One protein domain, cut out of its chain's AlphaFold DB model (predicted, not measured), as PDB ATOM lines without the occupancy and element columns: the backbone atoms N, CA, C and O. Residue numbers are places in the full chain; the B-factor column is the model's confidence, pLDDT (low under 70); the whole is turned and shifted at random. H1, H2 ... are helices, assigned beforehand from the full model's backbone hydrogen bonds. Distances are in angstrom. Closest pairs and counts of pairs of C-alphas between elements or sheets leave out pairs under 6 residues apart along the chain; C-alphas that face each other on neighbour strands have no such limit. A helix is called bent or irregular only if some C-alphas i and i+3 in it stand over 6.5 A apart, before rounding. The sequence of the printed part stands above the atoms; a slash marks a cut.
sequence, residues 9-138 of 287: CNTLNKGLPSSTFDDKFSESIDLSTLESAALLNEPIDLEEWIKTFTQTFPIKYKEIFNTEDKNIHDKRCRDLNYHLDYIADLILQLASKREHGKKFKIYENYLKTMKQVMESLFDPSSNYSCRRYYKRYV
ATOM      1  N   CYS A   9      64.185  30.121 -14.744       67.00
ATOM      2  CA  CYS A   9      62.741  30.383 -14.676       67.00
ATOM      3  C   CYS A   9      61.872  29.287 -15.323       67.00
ATOM      4  O   CYS A   9      60.801  28.964 -14.794       67.00
ATOM      5  N   ASN A  10      62.346  28.683 -16.418       59.81
ATOM      6  CA  ASN A  10      61.652  27.584 -17.102       59.81
ATOM      7  C   ASN A  10      61.740  26.278 -16.301       59.81
ATOM      8  O   ASN A  10      60.758  25.547 -16.193       59.81
ATOM      9  N   THR A  11      62.873  26.020 -15.640       77.31
ATOM     10  CA  THR A  11      63.044  24.807 -14.821       77.31
ATOM     11  C   THR A  11      62.154  24.759 -13.579       77.31
ATOM     12  O   THR A  11      61.893  23.670 -13.077       77.31
ATOM     13  N   LEU A  12      61.625  25.898 -13.111       84.81
ATOM     14  CA  LEU A  12      60.775  25.953 -11.912       84.81
ATOM     15  C   LEU A  12      59.451  25.209 -12.059       84.81
ATOM     16  O   LEU A  12      58.894  24.768 -11.059       84.81
ATOM     17  N   ASN A  13      58.938  25.085 -13.283       87.75
ATOM     18  CA  ASN A  13      57.697  24.357 -13.532       87.75
ATOM     19  C   ASN A  13      57.924  22.849 -13.693       87.75
ATOM     20  O   ASN A  13      56.955  22.100 -13.699       87.75
ATOM     21  N   LYS A  14      59.179  22.393 -13.810       89.50
ATOM     22  CA  LYS A  14      59.502  21.007 -14.155       89.50
ATOM     23  C   LYS A  14      58.901  20.027 -13.147       89.50
ATOM     24  O   LYS A  14      59.192  20.086 -11.953       89.50
ATOM     25  N   GLY A  15      58.109  19.086 -13.657       89.00
ATOM     26  CA  GLY A  15      57.458  18.052 -12.850       89.00
ATOM     27  C   GLY A  15      56.266  18.556 -12.034       89.00
ATOM     28  O   GLY A  15      55.775  17.829 -11.173       89.00
ATOM     29  N   LEU A  16      55.803  19.786 -12.279       92.62
ATOM     30  CA  LEU A  16      54.534  20.293 -11.763       92.62
ATOM     31  C   LEU A  16      53.412  20.051 -12.791       92.62
ATOM     32  O   LEU A  16      53.703  19.746 -13.954       92.62
ATOM     33  N   PRO A  17      52.132  20.140 -12.384       93.50
ATOM     34  CA  PRO A  17      51.006  19.749 -13.235       93.50
ATOM     35  C   PRO A  17      50.952  20.455 -14.593       93.50
ATOM     36  O   PRO A  17      50.781  19.774 -15.604       93.50
ATOM     37  N   SER A  18      51.171  21.775 -14.632       92.94
ATOM     38  CA  SER A  18      51.131  22.544 -15.889       92.94
ATOM     39  C   SER A  18      52.179  22.063 -16.894       92.94
ATOM     40  O   SER A  18      51.815  21.657 -17.993       92.94
ATOM     41  N   SER A  19      53.461  22.000 -16.504       91.00
ATOM     42  CA  SER A  19      54.525  21.541 -17.412       91.00
ATOM     43  C   SER A  19      54.320  20.087 -17.817       91.00
ATOM     44  O   SER A  19      54.525  19.735 -18.966       91.00
ATOM     45  N   THR A  20      53.868  19.238 -16.889       93.00
ATOM     46  CA  THR A  20      53.611  17.824 -17.183       93.00
ATOM     47  C   THR A  20      52.529  17.669 -18.246       93.00
ATOM     48  O   THR A  20      52.617  16.777 -19.086       93.00
ATOM     49  N   PHE A  21      51.493  18.507 -18.200       93.06
ATOM     50  CA  PHE A  21      50.476  18.531 -19.238       93.06
ATOM     51  C   PHE A  21      51.026  19.086 -20.549       93.06
ATOM     52  O   PHE A  21      50.837  18.444 -21.577       93.06
ATOM     53  N   ASP A  22      51.685  20.246 -20.519       91.12
ATOM     54  CA  ASP A  22      52.162  20.912 -21.730       91.12
ATOM     55  C   ASP A  22      53.184  20.062 -22.479       91.12
ATOM     56  O   ASP A  22      53.058  19.921 -23.693       91.12
ATOM     57  N   ASP A  23      54.128  19.440 -21.769       90.25
ATOM     58  CA  ASP A  23      55.128  18.545 -22.352       90.25
ATOM     59  C   ASP A  23      54.432  17.367 -23.055       90.25
ATOM     60  O   ASP A  23      54.647  17.129 -24.243       90.25
ATOM     61  N   LYS A  24      53.515  16.680 -22.355       93.00
ATOM     62  CA  LYS A  24      52.769  15.535 -22.907       93.00
ATOM     63  C   LYS A  24      51.886  15.922 -24.085       93.00
ATOM     64  O   LYS A  24      51.800  15.179 -25.060       93.00
ATOM     65  N   PHE A  25      51.176  17.043 -23.978       94.12
ATOM     66  CA  PHE A  25      50.281  17.504 -25.028       94.12
ATOM     67  C   PHE A  25      51.084  17.891 -26.271       94.12
ATOM     68  O   PHE A  25      50.787  17.378 -27.347       94.12
ATOM     69  N   SER A  26      52.129  18.707 -26.109       92.56
ATOM     70  CA  SER A  26      52.992  19.177 -27.200       92.56
ATOM     71  C   SER A  26      53.700  18.022 -27.908       92.56
ATOM     72  O   SER A  26      53.700  17.976 -29.136       92.56
ATOM     73  N   GLU A  27      54.227  17.054 -27.151       93.62
ATOM     74  CA  GLU A  27      54.810  15.823 -27.696       93.62
ATOM     75  C   GLU A  27      53.768  15.025 -28.489       93.62
ATOM     76  O   GLU A  27      54.024  14.591 -29.608       93.62
ATOM     77  N   SER A  28      52.552  14.880 -27.950       95.06
ATOM     78  CA  SER A  28      51.508  14.075 -28.591       95.06
ATOM     79  C   SER A  28      51.018  14.612 -29.934       95.06
ATOM     80  O   SER A  28      50.459  13.846 -30.718       95.06
ATOM     81  N   ILE A  29      51.195  15.909 -30.191       94.88
ATOM     82  CA  ILE A  29      50.800  16.561 -31.443       94.88
ATOM     83  C   ILE A  29      51.997  16.950 -32.316       94.88
ATOM     84  O   ILE A  29      51.798  17.632 -33.319       94.88
ATOM     85  N   ASP A  30      53.211  16.550 -31.929       94.50
ATOM     86  CA  ASP A  30      54.460  16.918 -32.602       94.50
ATOM     87  C   ASP A  30      54.586  18.438 -32.835       94.50
ATOM     88  O   ASP A  30      54.864  18.924 -33.936       94.50
ATOM     89  N   LEU A  31      54.318  19.215 -31.778       92.50
ATOM     90  CA  LEU A  31      54.350  20.678 -31.844       92.50
ATOM     91  C   LEU A  31      55.750  21.197 -32.195       92.50
ATOM     92  O   LEU A  31      55.868  22.144 -32.968       92.50
ATOM     93  N   SER A  32      56.803  20.547 -31.689       90.31
ATOM     94  CA  SER A  32      58.194  20.945 -31.931       90.31
ATOM     95  C   SER A  32      58.554  20.983 -33.413       90.31
ATOM     96  O   SER A  32      59.270  21.884 -33.835       90.31
ATOM     97  N   THR A  33      58.036  20.055 -34.222       91.62
ATOM     98  CA  THR A  33      58.284  20.052 -35.671       91.62
ATOM     99  C   THR A  33      57.664  21.278 -36.341       91.62
ATOM    100  O   THR A  33      58.301  21.926 -37.176       91.62
ATOM    101  N   LEU A  34      56.446  21.657 -35.935       90.75
ATOM    102  CA  LEU A  34      55.800  22.872 -36.430       90.75
ATOM    103  C   LEU A  34      56.556  24.133 -35.990       90.75
ATOM    104  O   LEU A  34      56.758  25.033 -36.806       90.75
ATOM    105  N   GLU A  35      56.990  24.195 -34.730       88.38
ATOM    106  CA  GLU A  35      57.770  25.311 -34.184       88.38
ATOM    107  C   GLU A  35      59.107  25.475 -34.905       88.38
ATOM    108  O   GLU A  35      59.406  26.560 -35.399       88.38
ATOM    109  N   SER A  36      59.885  24.401 -35.042       86.06
ATOM    110  CA  SER A  36      61.148  24.400 -35.781       86.06
ATOM    111  C   SER A  36      60.978  24.929 -37.206       86.06
ATOM    112  O   SER A  36      61.745  25.779 -37.668       86.06
ATOM    113  N   ALA A  37      59.929  24.508 -37.908       86.94
ATOM    114  CA  ALA A  37      59.676  24.989 -39.257       86.94
ATOM    115  C   ALA A  37      59.256  26.466 -39.292       86.94
ATOM    116  O   ALA A  37      59.767  27.281 -40.076       86.94
ATOM    117  N   ALA A  38      58.322  26.844 -38.420       84.38
ATOM    118  CA  ALA A  38      57.792  28.197 -38.348       84.38
ATOM    119  C   ALA A  38      58.827  29.209 -37.844       84.38
ATOM    120  O   ALA A  38      58.810  30.355 -38.286       84.38
ATOM    121  N   LEU A  39      59.785  28.800 -37.018       80.69
ATOM    122  CA  LEU A  39      60.619  29.729 -36.257       80.69
ATOM    123  C   LEU A  39      62.108  29.605 -36.582       80.69
ATOM    124  O   LEU A  39      62.813  30.611 -36.608       80.69
ATOM    125  N   LEU A  40      62.577  28.404 -36.923       81.00
ATOM    126  CA  LEU A  40      63.972  28.136 -37.286       81.00
ATOM    127  C   LEU A  40      64.166  27.919 -38.796       81.00
ATOM    128  O   LEU A  40      65.297  27.794 -39.257       81.00
ATOM    129  N   ASN A  41      63.080  27.959 -39.580       81.38
ATOM    130  CA  ASN A  41      63.069  27.658 -41.020       81.38
ATOM    131  C   ASN A  41      63.525  26.228 -41.343       81.38
ATOM    132  O   ASN A  41      64.104  25.990 -42.404       81.38
ATOM    133  N   GLU A  42      63.278  25.279 -40.440       84.69
ATOM    134  CA  GLU A  42      63.508  23.868 -40.738       84.69
ATOM    135  C   GLU A  42      62.482  23.342 -41.765       84.69
ATOM    136  O   GLU A  42      61.355  23.848 -41.836       84.69
ATOM    137  N   PRO A  43      62.845  22.348 -42.595       87.00
ATOM    138  CA  PRO A  43      61.919  21.762 -43.558       87.00
ATOM    139  C   PRO A  43      60.725  21.080 -42.877       87.00
ATOM    140  O   PRO A  43      60.894  20.374 -41.886       87.00
ATOM    141  N   ILE A  44      59.531  21.221 -43.458       89.44
ATOM    142  CA  ILE A  44      58.314  20.540 -42.997       89.44
ATOM    143  C   ILE A  44      57.410  20.171 -44.172       89.44
ATOM    144  O   ILE A  44      57.221  20.959 -45.099       89.44
ATOM    145  N   ASP A  45      56.787  18.997 -44.090       90.81
ATOM    146  CA  ASP A  45      55.569  18.710 -44.846       90.81
ATOM    147  C   ASP A  45      54.364  19.200 -44.032       90.81
ATOM    148  O   ASP A  45      53.810  18.489 -43.191       90.81
ATOM    149  N   LEU A  46      53.999  20.470 -44.225       88.81
ATOM    150  CA  LEU A  46      52.928  21.102 -43.451       88.81
ATOM    151  C   LEU A  46      51.564  20.448 -43.703       88.81
ATOM    152  O   LEU A  46      50.703  20.474 -42.827       88.81
ATOM    153  N   GLU A  47      51.342  19.873 -44.886       88.88
ATOM    154  CA  GLU A  47      50.081  19.205 -45.204       88.88
ATOM    155  C   GLU A  47      49.942  17.910 -44.418       88.88
ATOM    156  O   GLU A  47      48.909  17.687 -43.777       88.88
ATOM    157  N   GLU A  48      50.994  17.090 -44.412       91.81
ATOM    158  CA  GLU A  48      51.007  15.866 -43.617       91.81
ATOM    159  C   GLU A  48      50.960  16.179 -42.115       91.81
ATOM    160  O   GLU A  48      50.242  15.498 -41.375       91.81
ATOM    161  N   TRP A  49      51.616  17.256 -41.665       94.56
ATOM    162  CA  TRP A  49      51.517  17.712 -40.276       94.56
ATOM    163  C   TRP A  49      50.078  18.111 -39.910       94.56
ATOM    164  O   TRP A  49      49.527  17.594 -38.937       94.56
ATOM    165  N   ILE A  50      49.408  18.953 -40.714       93.44
ATOM    166  CA  ILE A  50      48.014  19.378 -40.461       93.44
ATOM    167  C   ILE A  50      47.073  18.172 -40.438       93.44
ATOM    168  O   ILE A  50      46.174  18.094 -39.595       93.44
ATOM    169  N   LYS A  51      47.255  17.225 -41.361       93.19
ATOM    170  CA  LYS A  51      46.455  16.001 -41.433       93.19
ATOM    171  C   LYS A  51      46.649  15.136 -40.189       93.19
ATOM    172  O   LYS A  51      45.654  14.733 -39.586       93.19
ATOM    173  N   THR A  52      47.895  14.919 -39.772       95.50
ATOM    174  CA  THR A  52      48.236  14.168 -38.555       95.50
ATOM    175  C   THR A  52      47.649  14.842 -37.320       95.50
ATOM    176  O   THR A  52      46.932  14.208 -36.548       95.50
ATOM    177  N   PHE A  53      47.842  16.155 -37.174       95.94
ATOM    178  CA  PHE A  53      47.258  16.945 -36.092       95.94
ATOM    179  C   PHE A  53      45.727  16.811 -36.040       95.94
ATOM    180  O   PHE A  53      45.153  16.539 -34.984       95.94
ATOM    181  N   THR A  54      45.059  16.935 -37.192       95.38
ATOM    182  CA  THR A  54      43.593  16.836 -37.309       95.38
ATOM    183  C   THR A  54      43.066  15.458 -36.898       95.38
ATOM    184  O   THR A  54      41.953  15.358 -36.382       95.38
ATOM    185  N   GLN A  55      43.851  14.396 -37.092       95.00
ATOM    186  CA  GLN A  55      43.507  13.033 -36.678       95.00
ATOM    187  C   GLN A  55      43.800  12.778 -35.192       95.00
ATOM    188  O   GLN A  55      42.997  12.142 -34.508       95.00
ATOM    189  N   THR A  56      44.920  13.293 -34.682       96.00
ATOM    190  CA  THR A  56      45.394  13.028 -33.318       96.00
ATOM    191  C   THR A  56      44.678  13.873 -32.268       96.00
ATOM    192  O   THR A  56      44.297  13.359 -31.213       96.00
ATOM    193  N   PHE A  57      44.434  15.157 -32.544       95.25
ATOM    194  CA  PHE A  57      43.851  16.078 -31.567       95.25
ATOM    195  C   PHE A  57      42.498  15.608 -30.997       95.25
ATOM    196  O   PHE A  57      42.346  15.650 -29.779       95.25
ATOM    197  N   PRO A  58      41.526  15.094 -31.783       93.44
ATOM    198  CA  PRO A  58      40.262  14.589 -31.235       93.44
ATOM    199  C   PRO A  58      40.430  13.445 -30.230       93.44
ATOM    200  O   PRO A  58      39.644  13.328 -29.289       93.44
ATOM    201  N   ILE A  59      41.440  12.594 -30.427       93.69
ATOM    202  CA  ILE A  59      41.758  11.486 -29.521       93.69
ATOM    203  C   ILE A  59      42.279  12.067 -28.204       93.69
ATOM    204  O   ILE A  59      41.746  11.759 -27.139       93.69
ATOM    205  N   LYS A  60      43.247  12.988 -28.285       93.31
ATOM    206  CA  LYS A  60      43.842  13.648 -27.115       93.31
ATOM    207  C   LYS A  60      42.854  14.514 -26.353       93.31
ATOM    208  O   LYS A  60      42.812  14.451 -25.131       93.31
ATOM    209  N   TYR A  61      41.988  15.233 -27.054       91.94
ATOM    210  CA  TYR A  61      40.893  15.985 -26.454       91.94
ATOM    211  C   TYR A  61      40.024  15.080 -25.567       91.94
ATOM    212  O   TYR A  61      39.794  15.385 -24.398       91.94
ATOM    213  N   LYS A  62      39.593  13.920 -26.082       90.44
ATOM    214  CA  LYS A  62      38.797  12.960 -25.301       90.44
ATOM    215  C   LYS A  62      39.578  12.388 -24.121       90.44
ATOM    216  O   LYS A  62      39.014  12.289 -23.040       90.44
ATOM    217  N   GLU A  63      40.849  12.029 -24.301       90.00
ATOM    218  CA  GLU A  63      41.707  11.553 -23.204       90.00
ATOM    219  C   GLU A  63      41.789  12.582 -22.062       90.00
ATOM    220  O   GLU A  63      41.639  12.215 -20.900       90.00
ATOM    221  N   ILE A  64      41.959  13.867 -22.392       90.12
ATOM    222  CA  ILE A  64      42.075  14.967 -21.423       90.12
ATOM    223  C   ILE A  64      40.791  15.141 -20.602       90.12
ATOM    224  O   ILE A  64      40.854  15.298 -19.381       90.12
ATOM    225  N   PHE A  65      39.624  15.107 -21.250       88.31
ATOM    226  CA  PHE A  65      38.345  15.383 -20.586       88.31
ATOM    227  C   PHE A  65      37.596  14.141 -20.081       88.31
ATOM    228  O   PHE A  65      36.563  14.271 -19.423       88.31
ATOM    229  N   ASN A  66      38.105  12.939 -20.351       85.31
ATOM    230  CA  ASN A  66      37.632  11.700 -19.726       85.31
ATOM    231  C   ASN A  66      38.346  11.397 -18.394       85.31
ATOM    232  O   ASN A  66      38.150  10.321 -17.831       85.31
ATOM    233  N   THR A  67      39.183  12.310 -17.893       76.56
ATOM    234  CA  THR A  67      39.841  12.157 -16.590       76.56
ATOM    235  C   THR A  67      38.837  12.297 -15.437       76.56
ATOM    236  O   THR A  67      37.820  12.980 -15.552       76.56
ATOM    237  N   GLU A  68      39.095  11.625 -14.309       61.25
ATOM    238  CA  GLU A  68      38.184  11.646 -13.149       61.25
ATOM    239  C   GLU A  68      38.166  13.005 -12.424       61.25
ATOM    240  O   GLU A  68      37.173  13.356 -11.781       61.25
ATOM    241  N   ASP A  69      39.234  13.800 -12.550       71.25
ATOM    242  CA  ASP A  69      39.342  15.104 -11.897       71.25
ATOM    243  C   ASP A  69      38.680  16.214 -12.721       71.25
ATOM    244  O   ASP A  69      39.319  17.015 -13.404       71.25
ATOM    245  N   LYS A  70      37.358  16.312 -12.608       68.06
ATOM    246  CA  LYS A  70      36.583  17.377 -13.261       68.06
ATOM    247  C   LYS A  70      37.020  18.790 -12.857       68.06
ATOM    248  O   LYS A  70      36.744  19.730 -13.601       68.06
ATOM    249  N   ASN A  71      37.717  18.964 -11.728       73.38
ATOM    250  CA  ASN A  71      38.154  20.286 -11.270       73.38
ATOM    251  C   ASN A  71      39.254  20.880 -12.157       73.38
ATOM    252  O   ASN A  71      39.462  22.092 -12.136       73.38
ATOM    253  N   ILE A  72      39.939  20.056 -12.960       83.38
ATOM    254  CA  ILE A  72      40.985  20.536 -13.862       83.38
ATOM    255  C   ILE A  72      40.461  20.891 -15.261       83.38
ATOM    256  O   ILE A  72      41.181  21.522 -16.036       83.38
ATOM    257  N   HIS A  73      39.211  20.542 -15.593       87.94
ATOM    258  CA  HIS A  73      38.651  20.714 -16.941       87.94
ATOM    259  C   HIS A  73      38.710  22.168 -17.422       87.94
ATOM    260  O   HIS A  73      39.131  22.421 -18.549       87.94
ATOM    261  N   ASP A  74      38.377  23.130 -16.561       88.38
ATOM    262  CA  ASP A  74      38.426  24.552 -16.912       88.38
ATOM    263  C   ASP A  74      39.846  25.010 -17.260       88.38
ATOM    264  O   ASP A  74      40.042  25.787 -18.197       88.38
ATOM    265  N   LYS A  75      40.849  24.524 -16.519       91.88
ATOM    266  CA  LYS A  75      42.261  24.813 -16.790       91.88
ATOM    267  C   LYS A  75      42.702  24.161 -18.099       91.88
ATOM    268  O   LYS A  75      43.200  24.863 -18.975       91.88
ATOM    269  N   ARG A  76      42.422  22.866 -18.290       93.38
ATOM    270  CA  ARG A  76      42.732  22.162 -19.547       93.38
ATOM    271  C   ARG A  76      42.075  22.836 -20.751       93.38
ATOM    272  O   ARG A  76      42.704  22.982 -21.791       93.38
ATOM    273  N   CYS A  77      40.842  23.315 -20.608       92.19
ATOM    274  CA  CYS A  77      40.157  24.049 -21.661       92.19
ATOM    275  C   CYS A  77      40.877  25.353 -22.041       92.19
ATOM    276  O   CYS A  77      40.981  25.679 -23.227       92.19
ATOM    277  N   ARG A  78      41.396  26.102 -21.058       93.31
ATOM    278  CA  ARG A  78      42.202  27.306 -21.319       93.31
ATOM    279  C   ARG A  78      43.533  26.970 -21.987       93.31
ATOM    280  O   ARG A  78      43.892  27.663 -22.936       93.31
ATOM    281  N   ASP A  79      44.201  25.897 -21.562       94.75
ATOM    282  CA  ASP A  79      45.443  25.433 -22.192       94.75
ATOM    283  C   ASP A  79      45.229  25.041 -23.654       94.75
ATOM    284  O   ASP A  79      45.956  25.496 -24.532       94.75
ATOM    285  N   LEU A  80      44.183  24.266 -23.944       94.62
ATOM    286  CA  LEU A  80      43.859  23.886 -25.318       94.62
ATOM    287  C   LEU A  80      43.478  25.098 -26.176       94.62
ATOM    288  O   LEU A  80      43.866  25.163 -27.338       94.62
ATOM    289  N   ASN A  81      42.753  26.078 -25.625       93.56
ATOM    290  CA  ASN A  81      42.474  27.325 -26.343       93.56
ATOM    291  C   ASN A  81      43.768  28.068 -26.706       93.56
ATOM    292  O   ASN A  81      43.912  28.475 -27.857       93.56
ATOM    293  N   TYR A  82      44.704  28.197 -25.759       93.38
ATOM    294  CA  TYR A  82      46.013  28.796 -26.018       93.38
ATOM    295  C   TYR A  82      46.762  28.052 -27.128       93.38
ATOM    296  O   TYR A  82      47.170  28.672 -28.107       93.38
ATOM    297  N   HIS A  83      46.902  26.728 -27.002       93.81
ATOM    298  CA  HIS A  83      47.662  25.919 -27.956       93.81
ATOM    299  C   HIS A  83      47.059  25.983 -29.359       93.81
ATOM    300  O   HIS A  83      47.790  26.104 -30.336       93.81
ATOM    301  N   LEU A  84      45.730  25.979 -29.485       93.81
ATOM    302  CA  LEU A  84      45.066  26.114 -30.784       93.81
ATOM    303  C   LEU A  84      45.245  27.500 -31.413       93.81
ATOM    304  O   LEU A  84      45.371  27.588 -32.635       93.81
ATOM    305  N   ASP A  85      45.231  28.572 -30.617       90.69
ATOM    306  CA  ASP A  85      45.527  29.918 -31.117       90.69
ATOM    307  C   ASP A  85      46.999  30.022 -31.559       90.69
ATOM    308  O   ASP A  85      47.279  30.589 -32.614       90.69
ATOM    309  N   TYR A  86      47.921  29.407 -30.813       91.88
ATOM    310  CA  TYR A  86      49.349  29.364 -31.140       91.88
ATOM    311  C   TYR A  86      49.644  28.552 -32.411       91.88
ATOM    312  O   TYR A  86      50.288  29.054 -33.326       91.88
ATOM    313  N   ILE A  87      49.093  27.340 -32.538       93.06
ATOM    314  CA  ILE A  87      49.221  26.507 -33.747       93.06
ATOM    315  C   ILE A  87      48.679  27.244 -34.974       93.06
ATOM    316  O   ILE A  87      49.305  27.235 -36.036       93.06
ATOM    317  N   ALA A  88      47.526  27.907 -34.843       90.25
ATOM    318  CA  ALA A  88      46.963  28.693 -35.933       90.25
ATOM    319  C   ALA A  88      47.911  29.823 -36.370       90.25
ATOM    320  O   ALA A  88      48.029  30.080 -37.567       90.25
ATOM    321  N   ASP A  89      48.595  30.468 -35.426       88.75
ATOM    322  CA  ASP A  89      49.590  31.499 -35.714       88.75
ATOM    323  C   ASP A  89      50.829  30.940 -36.421       88.75
ATOM    324  O   ASP A  89      51.209  31.463 -37.465       88.75
ATOM    325  N   LEU A  90      51.394  29.825 -35.945       88.12
ATOM    326  CA  LEU A  90      52.540  29.166 -36.587       88.12
ATOM    327  C   LEU A  90      52.232  28.761 -38.037       88.12
ATOM    328  O   LEU A  90      53.033  28.995 -38.946       88.12
ATOM    329  N   ILE A  91      51.035  28.218 -38.283       89.00
ATOM    330  CA  ILE A  91      50.564  27.887 -39.635       89.00
ATOM    331  C   ILE A  91      50.471  29.149 -40.505       89.00
ATOM    332  O   ILE A  91      50.880  29.126 -41.667       89.00
ATOM    333  N   LEU A  92      49.942  30.255 -39.970       85.06
ATOM    334  CA  LEU A  92      49.850  31.524 -40.700       85.06
ATOM    335  C   LEU A  92      51.231  32.104 -41.017       85.06
ATOM    336  O   LEU A  92      51.444  32.592 -42.129       85.06
ATOM    337  N   GLN A  93      52.173  32.019 -40.078       83.94
ATOM    338  CA  GLN A  93      53.555  32.427 -40.295       83.94
ATOM    339  C   GLN A  93      54.181  31.620 -41.433       83.94
ATOM    340  O   GLN A  93      54.668  32.214 -42.394       83.94
ATOM    341  N   LEU A  94      54.075  30.289 -41.402       83.56
ATOM    342  CA  LEU A  94      54.543  29.418 -42.485       83.56
ATOM    343  C   LEU A  94      53.889  29.761 -43.831       83.56
ATOM    344  O   LEU A  94      54.590  29.909 -44.828       83.56
ATOM    345  N   ALA A  95      52.572  29.985 -43.858       80.00
ATOM    346  CA  ALA A  95      51.841  30.400 -45.061       80.00
ATOM    347  C   ALA A  95      52.355  31.726 -45.652       80.00
ATOM    348  O   ALA A  95      52.280  31.963 -46.863       80.00
ATOM    349  N   SER A  96      52.832  32.623 -44.785       77.44
ATOM    350  CA  SER A  96      53.351  33.932 -45.171       77.44
ATOM    351  C   SER A  96      54.802  33.885 -45.665       77.44
ATOM    352  O   SER A  96      55.198  34.750 -46.458       77.44
ATOM    353  N   LYS A  97      55.573  32.861 -45.266       73.62
ATOM    354  CA  LYS A  97      56.958  32.664 -45.704       73.62
ATOM    355  C   LYS A  97      57.032  32.402 -47.204       73.62
ATOM    356  O   LYS A  97      56.140  31.815 -47.822       73.62
ATOM    357  N   ARG A  98      58.140  32.850 -47.798       63.59
ATOM    358  CA  ARG A  98      58.489  32.569 -49.190       63.59
ATOM    359  C   ARG A  98      59.716  31.675 -49.225       63.59
ATOM    360  O   ARG A  98      60.810  32.138 -48.925       63.59
ATOM    361  N   GLU A  99      59.543  30.436 -49.652       60.88
ATOM    362  CA  GLU A  99      60.652  29.544 -49.965       60.88
ATOM    363  C   GLU A  99      60.968  29.685 -51.458       60.88
ATOM    364  O   GLU A  99      60.082  29.572 -52.310       60.88
ATOM    365  N   HIS A 100      62.208  30.051 -51.799       59.03
ATOM    366  CA  HIS A 100      62.630  30.303 -53.188       59.03
ATOM    367  C   HIS A 100      61.700  31.257 -53.976       59.03
ATOM    368  O   HIS A 100      61.455  31.084 -55.170       59.03
ATOM    369  N   GLY A 101      61.142  32.268 -53.299       58.22
ATOM    370  CA  GLY A 101      60.232  33.250 -53.901       58.22
ATOM    371  C   GLY A 101      58.779  32.784 -54.073       58.22
ATOM    372  O   GLY A 101      57.947  33.586 -54.498       58.22
ATOM    373  N   LYS A 102      58.440  31.542 -53.700       57.12
ATOM    374  CA  LYS A 102      57.069  31.008 -53.714       57.12
ATOM    375  C   LYS A 102      56.516  30.933 -52.294       57.12
ATOM    376  O   LYS A 102      57.219  30.532 -51.374       57.12
ATOM    377  N   LYS A 103      55.257  31.337 -52.111       64.88
ATOM    378  CA  LYS A 103      54.562  31.153 -50.828       64.88
ATOM    379  C   LYS A 103      54.420  29.666 -50.531       64.88
ATOM    380  O   LYS A 103      54.190  28.893 -51.465       64.88
ATOM    381  N   PHE A 104      54.489  29.304 -49.254       68.69
ATOM    382  CA  PHE A 104      54.133  27.959 -48.824       68.69
ATOM    383  C   PHE A 104      52.708  27.649 -49.308       68.69
ATOM    384  O   PHE A 104      51.770  28.411 -49.046       68.69
ATOM    385  N   LYS A 105      52.544  26.583 -50.095       69.56
ATOM    386  CA  LYS A 105      51.224  26.204 -50.597       69.56
ATOM    387  C   LYS A 105      50.503  25.484 -49.471       69.56
ATOM    388  O   LYS A 105      50.945  24.433 -49.036       69.56
ATOM    389  N   ILE A 106      49.399  26.056 -49.007       72.56
ATOM    390  CA  ILE A 106      48.499  25.383 -48.075       72.56
ATOM    391  C   ILE A 106      47.174  25.213 -48.790       72.56
ATOM    392  O   ILE A 106      46.549  26.201 -49.184       72.56
ATOM    393  N   TYR A 107      46.739  23.972 -48.987       76.81
ATOM    394  CA  TYR A 107      45.415  23.745 -49.543       76.81
ATOM    395  C   TYR A 107      44.346  24.126 -48.512       76.81
ATOM    396  O   TYR A 107      44.326  23.641 -47.378       76.81
ATOM    397  N   GLU A 108      43.429  25.004 -48.920       79.00
ATOM    398  CA  GLU A 108      42.369  25.540 -48.059       79.00
ATOM    399  C   GLU A 108      41.478  24.444 -47.449       79.00
ATOM    400  O   GLU A 108      40.932  24.621 -46.359       79.00
ATOM    401  N   ASN A 109      41.352  23.295 -48.121       84.69
ATOM    402  CA  ASN A 109      40.558  22.159 -47.656       84.69
ATOM    403  C   ASN A 109      41.092  21.561 -46.340       84.69
ATOM    404  O   ASN A 109      40.281  21.237 -45.471       84.69
ATOM    405  N   TYR A 110      42.411  21.457 -46.152       84.12
ATOM    406  CA  TYR A 110      43.002  20.915 -44.926       84.12
ATOM    407  C   TYR A 110      42.768  21.853 -43.743       84.12
ATOM    408  O   TYR A 110      42.278  21.420 -42.701       84.12
ATOM    409  N   LEU A 111      42.997  23.159 -43.929       84.19
ATOM    410  CA  LEU A 111      42.715  24.165 -42.899       84.19
ATOM    411  C   LEU A 111      41.229  24.226 -42.544       84.19
ATOM    412  O   LEU A 111      40.879  24.362 -41.372       84.19
ATOM    413  N   LYS A 112      40.350  24.123 -43.545       88.56
ATOM    414  CA  LYS A 112      38.902  24.077 -43.333       88.56
ATOM    415  C   LYS A 112      38.504  22.841 -42.528       88.56
ATOM    416  O   LYS A 112      37.766  22.979 -41.560       88.56
ATOM    417  N   THR A 113      39.025  21.671 -42.891       90.00
ATOM    418  CA  THR A 113      38.753  20.410 -42.183       90.00
ATOM    419  C   THR A 113      39.221  20.484 -40.735       90.00
ATOM    420  O   THR A 113      38.442  20.207 -39.828       90.00
ATOM    421  N   MET A 114      40.456  20.937 -40.506       91.44
ATOM    422  CA  MET A 114      41.006  21.133 -39.167       91.44
ATOM    423  C   MET A 114      40.098  22.043 -38.331       91.44
ATOM    424  O   MET A 114      39.697  21.666 -37.232       91.44
ATOM    425  N   LYS A 115      39.709  23.210 -38.866       89.19
ATOM    426  CA  LYS A 115      38.809  24.147 -38.175       89.19
ATOM    427  C   LYS A 115      37.469  23.509 -37.824       89.19
ATOM    428  O   LYS A 115      37.063  23.614 -36.677       89.19
ATOM    429  N   GLN A 116      36.830  22.813 -38.765       90.31
ATOM    430  CA  GLN A 116      35.543  22.145 -38.536       90.31
ATOM    431  C   GLN A 116      35.631  21.068 -37.448       90.31
ATOM    432  O   GLN A 116      34.747  20.973 -36.599       90.31
ATOM    433  N   VAL A 117      36.712  20.282 -37.440       90.50
ATOM    434  CA  VAL A 117      36.962  19.294 -36.382       90.50
ATOM    435  C   VAL A 117      37.095  19.992 -35.029       90.50
ATOM    436  O   VAL A 117      36.421  19.591 -34.079       90.50
ATOM    437  N   MET A 118      37.884  21.069 -34.941       89.62
ATOM    438  CA  MET A 118      38.017  21.837 -33.698       89.62
ATOM    439  C   MET A 118      36.680  22.443 -33.253       89.62
ATOM    440  O   MET A 118      36.322  22.321 -32.089       89.62
ATOM    441  N   GLU A 119      35.906  23.046 -34.155       87.19
ATOM    442  CA  GLU A 119      34.588  23.616 -33.834       87.19
ATOM    443  C   GLU A 119      33.649  22.562 -33.237       87.19
ATOM    444  O   GLU A 119      33.007  22.823 -32.223       87.19
ATOM    445  N   SER A 120      33.633  21.353 -33.808       88.25
ATOM    446  CA  SER A 120      32.776  20.261 -33.330       88.25
ATOM    447  C   SER A 120      33.142  19.759 -31.929       88.25
ATOM    448  O   SER A 120      32.267  19.361 -31.164       88.25
ATOM    449  N   LEU A 121      34.430  19.783 -31.570       88.38
ATOM    450  CA  LEU A 121      34.902  19.317 -30.264       88.38
ATOM    451  C   LEU A 121      34.584  20.305 -29.143       88.38
ATOM    452  O   LEU A 121      34.307  19.889 -28.025       88.38
ATOM    453  N   PHE A 122      34.616  21.601 -29.441       87.94
ATOM    454  CA  PHE A 122      34.358  22.672 -28.478       87.94
ATOM    455  C   PHE A 122      32.905  23.167 -28.512       87.94
ATOM    456  O   PHE A 122      32.598  24.259 -28.015       87.94
ATOM    457  N   ASP A 123      32.012  22.385 -29.123       81.00
ATOM    458  CA  ASP A 123      30.585  22.662 -29.122       81.00
ATOM    459  C   ASP A 123      30.084  22.717 -27.662       81.00
ATOM    460  O   ASP A 123      30.346  21.786 -26.891       81.00
ATOM    461  N   PRO A 124      29.374  23.779 -27.241       70.50
ATOM    462  CA  PRO A 124      28.809  23.879 -25.895       70.50
ATOM    463  C   PRO A 124      27.838  22.748 -25.522       70.50
ATOM    464  O   PRO A 124      27.604  22.522 -24.339       70.50
ATOM    465  N   SER A 125      27.267  22.057 -26.511       68.19
ATOM    466  CA  SER A 125      26.440  20.859 -26.328       68.19
ATOM    467  C   SER A 125      27.254  19.580 -26.092       68.19
ATOM    468  O   SER A 125      26.684  18.543 -25.752       68.19
ATOM    469  N   SER A 126      28.582  19.632 -26.241       69.69
ATOM    470  CA  SER A 126      29.464  18.522 -25.890       69.69
ATOM    471  C   SER A 126      29.488  18.288 -24.375       69.69
ATOM    472  O   SER A 126      29.372  19.210 -23.564       69.69
ATOM    473  N   ASN A 127      29.715  17.037 -23.973       66.94
ATOM    474  CA  ASN A 127      29.722  16.616 -22.566       66.94
ATOM    475  C   ASN A 127      30.818  17.278 -21.704       66.94
ATOM    476  O   ASN A 127      30.848  17.074 -20.492       66.94
ATOM    477  N   TYR A 128      31.733  18.039 -22.309       71.69
ATOM    478  CA  TYR A 128      32.966  18.491 -21.668       71.69
ATOM    479  C   TYR A 128      32.956  19.973 -21.266       71.69
ATOM    480  O   TYR A 128      33.898  20.421 -20.620       71.69
ATOM    481  N   SER A 129      31.891  20.727 -21.594       74.25
ATOM    482  CA  SER A 129      31.690  22.148 -21.222       74.25
ATOM    483  C   SER A 129      32.831  23.107 -21.615       74.25
ATOM    484  O   SER A 129      32.871  24.254 -21.166       74.25
ATOM    485  N   CYS A 130      33.755  22.676 -22.476       86.81
ATOM    486  CA  CYS A 130      34.883  23.481 -22.917       86.81
ATOM    487  C   CYS A 130      34.526  24.276 -24.174       86.81
ATOM    488  O   CYS A 130      34.318  23.710 -25.245       86.81
ATOM    489  N   ARG A 131      34.495  25.606 -24.052       87.75
ATOM    490  CA  ARG A 131      34.173  26.513 -25.158       87.75
ATOM    491  C   ARG A 131      35.432  27.018 -25.861       87.75
ATOM    492  O   ARG A 131      36.407  27.408 -25.215       87.75
ATOM    493  N   ARG A 132      35.386  27.073 -27.193       88.00
ATOM    494  CA  ARG A 132      36.428  27.702 -28.013       88.00
ATOM    495  C   ARG A 132      36.244  29.217 -28.043       88.00
ATOM    496  O   ARG A 132      35.163  29.714 -28.353       88.00
ATOM    497  N   TYR A 133      37.320  29.947 -27.779       81.94
ATOM    498  CA  TYR A 133      37.398  31.400 -27.891       81.94
ATOM    499  C   TYR A 133      38.416  31.769 -28.964       81.94
ATOM    500  O   TYR A 133      39.577  31.999 -28.645       81.94
ATOM    501  N   TYR A 134      37.993  31.809 -30.228       77.75
ATOM    502  CA  TYR A 134      38.876  32.191 -31.331       77.75
ATOM    503  C   TYR A 134      39.439  33.591 -31.105       77.75
ATOM    504  O   TYR A 134      38.703  34.581 -31.145       77.75
ATOM    505  N   LYS A 135      40.747  33.670 -30.869       77.31
ATOM    506  CA  LYS A 135      41.471  34.927 -30.721       77.31
ATOM    507  C   LYS A 135      42.677  34.889 -31.644       77.31
ATOM    508  O   LYS A 135      43.298  33.851 -31.840       77.31
ATOM    509  N   ARG A 136      43.003  36.033 -32.242       79.88
ATOM    510  CA  ARG A 136      44.293  36.172 -32.914       79.88
ATOM    511  C   ARG A 136      45.378  35.998 -31.854       79.88
ATOM    512  O   ARG A 136      45.278  36.626 -30.800       79.88
ATOM    513  N   TYR A 137      46.386  35.186 -32.153       79.75
ATOM    514  CA  TYR A 137      47.538  35.064 -31.278       79.75
ATOM    515  C   TYR A 137      48.250  36.412 -31.165       79.75
ATOM    516  O   TYR A 137      48.521  37.083 -32.163       79.75
ATOM    517  N   VAL A 138      48.482  36.847 -29.932       78.56
ATOM    518  CA  VAL A 138      49.142  38.117 -29.622       78.56
ATOM    519  C   VAL A 138      50.205  37.886 -28.565       78.56
ATOM    520  O   VAL A 138      50.104  36.961 -27.760       78.56
TER     521      VAL A 138
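What this domain is: This is residues 9 to 138 of the 287 residues of an uncharacterized protein of Plasmodium vivax India VII (UniProt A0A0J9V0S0). The long helix H4 runs through the domain, with the bent helix H3 beside it; H1 and H2, set as a corner, lie on one side of H3, and H5 lies on the other side. The unnamed tail, residues 122 to 138, folds back from H5. The printed part has 130 residues with five named helices, H1 to H5 in chain order, and no named strand; the class is all helix. It is compact, with a radius of gyration of the C-alphas of 15.6 A and spans of 50, 38 and 25 A.

How they stand to each other: H1, residues 17 to 28, is near H4, residues 70 to 96. H2, residues 31 to 40, touches residues 87 to 94 of H4, the closest C-alphas being Ala 38 and Leu 94 at 5.4 A, the same way at a steep tilt of 36 degrees, only just beyond shallow. H3, residues 46 to 65, was assigned as one helix by its hydrogen bonds but is bent, with C-alphas 55 and 58 6.5 A apart; its arms H3a, residues 46 to 55, and H3b, residues 58 to 65, stand at a steep tilt of 49 degrees. H3a touches H5, residues 108 to 121, at Thr 54 and Met 114, whose C-alphas are closest at 5.3 A, the same way at a shallow tilt of 23 degrees. H1 and H5 are apart. Every O i to N i+4 pair is within hydrogen-bond range in H1, H2, H3a, H3b and H5, against 21 of 23 in H4.

Where its parts are: H1 begins at C-alpha 17 (51.006, 19.749, -13.235). H4 is 39.7 A long and irregular, with C-alphas 71 and 74 7.1 A apart. H5 is 20.3 A long and ends at C-alpha 121 (34.902, 19.317, -30.264).

The domain as a whole: The C-alphas of Glu 68 and Gly 101, the two farthest apart, are 51.1 A apart. The printed part has no cut. The link from H4 to H5 is long, with 11 residues. The pLDDT is under 70 at residues 9 to 10, 68, 70, 98 to 105 and 125 to 127.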